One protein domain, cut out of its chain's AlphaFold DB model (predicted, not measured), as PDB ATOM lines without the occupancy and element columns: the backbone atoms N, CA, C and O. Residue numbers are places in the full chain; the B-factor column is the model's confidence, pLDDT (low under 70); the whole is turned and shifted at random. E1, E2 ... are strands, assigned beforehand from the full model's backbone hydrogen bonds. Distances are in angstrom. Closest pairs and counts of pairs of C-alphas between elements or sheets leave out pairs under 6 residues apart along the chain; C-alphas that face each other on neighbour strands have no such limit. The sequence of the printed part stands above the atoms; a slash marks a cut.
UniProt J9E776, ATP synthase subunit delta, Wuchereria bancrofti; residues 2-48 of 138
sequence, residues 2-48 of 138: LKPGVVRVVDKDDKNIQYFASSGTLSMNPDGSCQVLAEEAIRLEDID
ATOM      1  N   LEU A   2     -37.046 -39.796  -7.890       95.19
ATOM      2  CA  LEU A   2     -38.241 -40.532  -7.495       95.19
ATOM      3  C   LEU A   2     -38.353 -40.520  -5.972       95.19
ATOM      4  O   LEU A   2     -37.379 -40.785  -5.270       95.19
ATOM      5  N   LYS A   3     -39.541 -40.178  -5.480       97.00
ATOM      6  CA  LYS A   3     -39.902 -40.373  -4.075       97.00
ATOM      7  C   LYS A   3     -40.333 -41.832  -3.869       97.00
ATOM      8  O   LYS A   3     -40.754 -42.446  -4.852       97.00
ATOM      9  N   PRO A   4     -40.291 -42.343  -2.626       97.88
ATOM     10  CA  PRO A   4     -40.888 -43.634  -2.313       97.88
ATOM     11  C   PRO A   4     -42.328 -43.715  -2.829       97.88
ATOM     12  O   PRO A   4     -43.113 -42.786  -2.612       97.88
ATOM     13  N   GLY A   5     -42.677 -44.799  -3.520       97.00
ATOM     14  CA  GLY A   5     -44.015 -44.949  -4.086       97.00
ATOM     15  C   GLY A   5     -44.166 -46.093  -5.081       97.00
ATOM     16  O   GLY A   5     -43.246 -46.872  -5.322       97.00
ATOM     17  N   VAL A   6     -45.364 -46.188  -5.658       97.25
ATOM     18  CA  VAL A   6     -45.706 -47.220  -6.641       97.25
ATOM     19  C   VAL A   6     -45.378 -46.744  -8.053       97.25
ATOM     20  O   VAL A   6     -45.830 -45.686  -8.487       97.25
ATOM     21  N   VAL A   7     -44.639 -47.569  -8.789       96.81
ATOM     22  CA  VAL A   7     -44.382 -47.433 -10.221       96.81
ATOM     23  C   VAL A   7     -45.213 -48.478 -10.958       96.81
ATOM     24  O   VAL A   7     -45.067 -49.676 -10.719       96.81
ATOM     25  N   ARG A   8     -46.083 -48.031 -11.866       97.19
ATOM     26  CA  ARG A   8     -46.892 -48.901 -12.727       97.19
ATOM     27  C   ARG A   8     -46.331 -48.887 -14.143       97.19
ATOM     28  O   ARG A   8     -46.242 -47.828 -14.758       97.19
ATOM     29  N   VAL A   9     -46.005 -50.066 -14.655       95.88
ATOM     30  CA  VAL A   9     -45.651 -50.296 -16.056       95.88
ATOM     31  C   VAL A   9     -46.879 -50.852 -16.760       95.88
ATOM     32  O   VAL A   9     -47.453 -51.848 -16.314       95.88
ATOM     33  N   VAL A  10     -47.285 -50.184 -17.837       96.88
ATOM     34  CA  VAL A  10     -48.355 -50.640 -18.725       96.88
ATOM     35  C   VAL A  10     -47.703 -51.084 -20.024       96.88
ATOM     36  O   VAL A  10     -47.075 -50.273 -20.704       96.88
ATOM     37  N   ASP A  11     -47.785 -52.375 -20.322       94.69
ATOM     38  CA  ASP A  11     -47.254 -52.931 -21.568       94.69
ATOM     39  C   ASP A  11     -48.262 -52.768 -22.723       94.69
ATOM     40  O   ASP A  11     -49.417 -52.401 -22.515       94.69
ATOM     41  N   LYS A  12     -47.841 -53.081 -23.948       95.44
ATOM     42  CA  LYS A  12     -48.635 -52.992 -25.184       95.44
ATOM     43  C   LYS A  12     -49.895 -53.862 -25.180       95.44
ATOM     44  O   LYS A  12     -50.819 -53.572 -25.930       95.44
ATOM     45  N   ASP A  13     -49.926 -54.897 -24.342       96.75
ATOM     46  CA  ASP A  13     -51.083 -55.778 -24.135       96.75
ATOM     47  C   ASP A  13     -52.011 -55.286 -22.999       96.75
ATOM     48  O   ASP A  13     -52.754 -56.083 -22.426       96.75
ATOM     49  N   ASP A  14     -51.894 -54.023 -22.567       95.44
ATOM     50  CA  ASP A  14     -52.573 -53.444 -21.392       95.44
ATOM     51  C   ASP A  14     -52.290 -54.177 -20.062       95.44
ATOM     52  O   ASP A  14     -52.981 -53.999 -19.051       95.44
ATOM     53  N   LYS A  15     -51.229 -54.991 -20.029       95.88
ATOM     54  CA  LYS A  15     -50.759 -55.674 -18.820       95.88
ATOM     55  C   LYS A  15     -50.171 -54.659 -17.852       95.88
ATOM     56  O   LYS A  15     -49.310 -53.863 -18.219       95.88
ATOM     57  N   ASN A  16     -50.618 -54.729 -16.602       96.69
ATOM     58  CA  ASN A  16     -50.251 -53.788 -15.550       96.69
ATOM     59  C   ASN A  16     -49.352 -54.463 -14.528       96.69
ATOM     60  O   ASN A  16     -49.824 -55.262 -13.723       96.69
ATOM     61  N   ILE A  17     -48.073 -54.103 -14.537       96.56
ATOM     62  CA  ILE A  17     -47.098 -54.595 -13.567       96.56
ATOM     63  C   ILE A  17     -46.766 -53.445 -12.624       96.56
ATOM     64  O   ILE A  17     -46.440 -52.346 -13.072       96.56
ATOM     65  N   GLN A  18     -46.884 -53.676 -11.320       97.50
ATOM     66  CA  GLN A  18     -46.670 -52.644 -10.311       97.50
ATOM     67  C   GLN A  18     -45.504 -53.001  -9.400       97.50
ATOM     68  O   GLN A  18     -45.400 -54.132  -8.923       97.50
ATOM     69  N   TYR A  19     -44.673 -52.005  -9.121       97.62
ATOM     70  CA  TYR A  19     -43.512 -52.100  -8.250       97.62
ATOM     71  C   TYR A  19     -43.607 -51.044  -7.157       97.62
ATOM     72  O   TYR A  19     -43.981 -49.908  -7.436       97.62
ATOM     73  N   PHE A  20     -43.229 -51.384  -5.933       97.50
ATOM     74  CA  PHE A  20     -42.850 -50.388  -4.942       97.50
ATOM     75  C   PHE A  20     -41.376 -50.039  -5.151       97.50
ATOM     76  O   PHE A  20     -40.533 -50.933  -5.119       97.50
ATOM     77  N   ALA A  21     -41.076 -48.761  -5.373       97.69
ATOM     78  CA  ALA A  21     -39.717 -48.242  -5.458       97.69
ATOM     79  C   ALA A  21     -39.419 -47.393  -4.217       97.69
ATOM     80  O   ALA A  21     -40.187 -46.481  -3.897       97.69
ATOM     81  N   SER A  22     -38.312 -47.674  -3.528       97.06
ATOM     82  CA  SER A  22     -37.917 -46.945  -2.313       97.06
ATOM     83  C   SER A  22     -37.423 -45.528  -2.629       97.06
ATOM     84  O   SER A  22     -37.816 -44.557  -1.988       97.06
ATOM     85  N   SER A  23     -36.587 -45.391  -3.652       97.19
ATOM     86  CA  SER A  23     -36.067 -44.132  -4.185       97.19
ATOM     87  C   SER A  23     -35.494 -44.378  -5.583       97.19
ATOM     88  O   SER A  23     -35.398 -45.530  -6.015       97.19
ATOM     89  N   GLY A  24     -35.117 -43.326  -6.317       97.19
ATOM     90  CA  GLY A  24     -34.462 -43.533  -7.607       97.19
ATOM     91  C   GLY A  24     -34.378 -42.336  -8.542       97.19
ATOM     92  O   GLY A  24     -34.651 -41.181  -8.192       97.19
ATOM     93  N   THR A  25     -34.022 -42.631  -9.785       97.50
ATOM     94  CA  THR A  25     -33.915 -41.676 -10.882       97.50
ATOM     95  C   THR A  25     -34.747 -42.149 -12.074       97.50
ATOM     96  O   THR A  25     -34.869 -43.341 -12.351       97.50
ATOM     97  N   LEU A  26     -35.359 -41.190 -12.762       96.50
ATOM     98  CA  LEU A  26     -36.024 -41.390 -14.044       96.50
ATOM     99  C   LEU A  26     -35.299 -40.499 -15.047       96.50
ATOM    100  O   LEU A  26     -35.170 -39.299 -14.800       96.50
ATOM    101  N   SER A  27     -34.859 -41.080 -16.157       96.94
ATOM    102  CA  SER A  27     -34.328 -40.349 -17.304       96.94
ATOM    103  C   SER A  27     -35.189 -40.624 -18.526       96.94
ATOM    104  O   SER A  27     -35.562 -41.771 -18.772       96.94
ATOM    105  N   MET A  28     -35.496 -39.578 -19.287       97.25
ATOM    106  CA  MET A  28     -36.213 -39.663 -20.556       97.25
ATOM    107  C   MET A  28     -35.270 -39.222 -21.666       97.25
ATOM    108  O   MET A  28     -34.690 -38.137 -21.594       97.25
ATOM    109  N   ASN A  29     -35.128 -40.060 -22.681       96.38
ATOM    110  CA  ASN A  29     -34.321 -39.765 -23.848       96.38
ATOM    111  C   ASN A  29     -35.183 -39.085 -24.930       96.38
ATOM    112  O   ASN A  29     -36.396 -39.302 -24.984       96.38
ATOM    113  N   PRO A  30     -34.584 -38.281 -25.831       97.69
ATOM    114  CA  PRO A  30     -35.323 -37.607 -26.903       97.69
ATOM    115  C   PRO A  30     -35.996 -38.548 -27.912       97.69
ATOM    116  O   PRO A  30     -36.934 -38.143 -28.592       97.69
ATOM    117  N   ASP A  31     -35.526 -39.792 -28.016       97.62
ATOM    118  CA  ASP A  31     -36.108 -40.830 -28.875       97.62
ATOM    119  C   ASP A  31     -37.360 -41.498 -28.268       97.62
ATOM    120  O   ASP A  31     -37.927 -42.410 -28.866       97.62
ATOM    121  N   GLY A  32     -37.799 -41.043 -27.088       95.75
ATOM    122  CA  GLY A  32     -38.966 -41.561 -26.377       95.75
ATOM    123  C   GLY A  32     -38.683 -42.791 -25.512       95.75
ATOM    124  O   GLY A  32     -39.598 -43.292 -24.857       95.75
ATOM    125  N   SER A  33     -37.441 -43.281 -25.471       96.50
ATOM    126  CA  SER A  33     -37.039 -44.299 -24.502       96.50
ATOM    127  C   SER A  33     -36.824 -43.683 -23.116       96.50
ATOM    128  O   SER A  33     -36.477 -42.510 -22.979       96.50
ATOM    129  N   CYS A  34     -37.019 -44.470 -22.059       96.88
ATOM    130  CA  CYS A  34     -36.740 -44.026 -20.696       96.88
ATOM    131  C   CYS A  34     -36.000 -45.091 -19.897       96.88
ATOM    132  O   CYS A  34     -36.080 -46.285 -20.187       96.88
ATOM    133  N   GLN A  35     -35.291 -44.636 -18.868       96.81
ATOM    134  CA  GLN A  35     -34.625 -45.487 -17.897       96.81
ATOM    135  C   GLN A  35     -35.108 -45.119 -16.497       96.81
ATOM    136  O   GLN A  35     -35.074 -43.953 -16.099       96.81
ATOM    137  N   VAL A  36     -35.536 -46.133 -15.751       96.44
ATOM    138  CA  VAL A  36     -35.885 -46.033 -14.335       96.44
ATOM    139  C   VAL A  36     -34.819 -46.803 -13.566       96.44
ATOM    140  O   VAL A  36     -34.642 -47.997 -13.795       96.44
ATOM    141  N   LEU A  37     -34.102 -46.129 -12.674       97.06
ATOM    142  CA  LEU A  37     -33.159 -46.755 -11.751       97.06
ATOM    143  C   LEU A  37     -33.690 -46.558 -10.340       97.06
ATOM    144  O   LEU A  37     -33.827 -45.419  -9.899       97.06
ATOM    145  N   ALA A  38     -33.994 -47.648  -9.649       97.31
ATOM    146  CA  ALA A  38     -34.397 -47.623  -8.251       97.31
ATOM    147  C   ALA A  38     -33.307 -48.259  -7.387       97.31
ATOM    148  O   ALA A  38     -32.623 -49.173  -7.847       97.31
ATOM    149  N   GLU A  39     -33.153 -47.779  -6.155       97.25
ATOM    150  CA  GLU A  39     -32.269 -48.423  -5.174       97.25
ATOM    151  C   GLU A  39     -32.803 -49.814  -4.808       97.25
ATOM    152  O   GLU A  39     -32.082 -50.804  -4.891       97.25
ATOM    153  N   GLU A  40     -34.102 -49.896  -4.517       96.12
ATOM    154  CA  GLU A  40     -34.834 -51.145  -4.337       96.12
ATOM    155  C   GLU A  40     -36.171 -51.056  -5.077       96.12
ATOM    156  O   GLU A  40     -36.882 -50.049  -4.978       96.12
ATOM    157  N   ALA A  41     -36.519 -52.109  -5.820       96.62
ATOM    158  CA  ALA A  41     -37.799 -52.241  -6.506       96.62
ATOM    159  C   ALA A  41     -38.366 -53.647  -6.291       96.62
ATOM    160  O   ALA A  41     -37.773 -54.635  -6.721       96.62
ATOM    161  N   ILE A  42     -39.526 -53.730  -5.642       96.94
ATOM    162  CA  ILE A  42     -40.196 -54.992  -5.308       96.94
ATOM    163  C   ILE A  42     -41.542 -55.008  -6.020       96.94
ATOM    164  O   ILE A  42     -42.269 -54.014  -5.975       96.94
ATOM    165  N   ARG A  43     -41.896 -56.108  -6.694       97.00
ATOM    166  CA  ARG A  43     -43.238 -56.232  -7.279       97.00
ATOM    167  C   ARG A  43     -44.271 -56.209  -6.162       97.00
ATOM    168  O   ARG A  43     -44.093 -56.880  -5.152       97.00
ATOM    169  N   LEU A  44     -45.369 -55.480  -6.352       94.94
ATOM    170  CA  LEU A  44     -46.403 -55.377  -5.317       94.94
ATOM    171  C   LEU A  44     -47.000 -56.739  -4.932       94.94
ATOM    172  O   LEU A  44     -47.409 -56.911  -3.792       94.94
ATOM    173  N   GLU A  45     -47.026 -57.699  -5.859       94.62
ATOM    174  CA  GLU A  45     -47.507 -59.067  -5.614       94.62
ATOM    175  C   GLU A  45     -46.606 -59.883  -4.671       94.62
ATOM    176  O   GLU A  45     -47.087 -60.812  -4.033       94.62
ATOM    177  N   ASP A  46     -45.325 -59.515  -4.558       94.56
ATOM    178  CA  ASP A  46     -44.346 -60.201  -3.710       94.56
ATOM    179  C   ASP A  46     -44.293 -59.604  -2.284       94.56
ATOM    180  O   ASP A  46     -43.583 -60.119  -1.420       94.56
ATOM    181  N   ILE A  47     -45.019 -58.507  -2.020       91.12
ATOM    182  CA  ILE A  47     -45.055 -57.865  -0.702       91.12
ATOM    183  C   ILE A  47     -46.052 -58.605   0.191       91.12
ATOM    184  O   ILE A  47     -47.267 -58.495   0.025       91.12
ATOM    185  N   ASP A  48     -45.531 -59.319   1.184       89.88
ATOM    186  CA  ASP A  48     -46.350 -59.924   2.228       89.88
ATOM    187  C   ASP A  48     -46.907 -58.845   3.170       89.88
ATOM    188  O   ASP A  48     -46.182 -58.234   3.954       89.88
TER     189      ASP A  48
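This is residues 2 to 48 of the 138 residues of the protein "ATP synthase subunit delta" of Wuchereria bancrofti (UniProt J9E776). Two antiparallel hairpins, E1 with E2 and E3 with E4, form the arms of a V, joined where E2 leads into E3. The short strand E5 lies beside E2 near the corner of the V, and a tail of residues 44 to 48 follows it. The printed part has 47 residues, with five named strands, E1 to E5 along the chain, and no named helix. Its class is all strand, in antiparallel sheets E1 - E2 - E5 and E3 - E4. It is flat, spanning 38 by 27 by 11 A, and only just loose, close to compact, with a radius of gyration of the C-alphas of 11.7 A.

E1, residues 5 to 10, begins at C-alpha 5 (-44.015, -44.949, -4.086) and is 16.3 A long. E2, residues 16 to 21, is 15.6 A long. E5, residues 41 to 43, ends at C-alpha 43 (-43.238, -56.232, -7.279). E3, residues 24 to 28, is 13.6 A long, and E4, residues 34 to 38, is 13.2 A.

E2 is the inner strand of its sheet. E1 is antiparallel to it at 154 degrees, with N 7 and O 19 2.8 A apart, within hydrogen-bond range. E5 is antiparallel to E2 at 141 degrees, with N 20 and O 42 2.8 A apart, also within range. E3 and E4 form a hairpin at 176 degrees, with N 25 and O 37 within range at 2.8 A. E4 runs on into E5 across a break of 2 residues, at 96 degrees. The closest C-alphas of E2 and E4, those of Ala 21 and Ala 38, are 6.0 A apart. E1 is apart from E3 and E4.

The two C-alphas farthest apart, those of Pro 30 and Asp 48, are 38.3 A apart. The printed part has no cut. The four links between successive strands are tight. Mean pLDDT of the printed part is 96.4, and no printed residue is under 70.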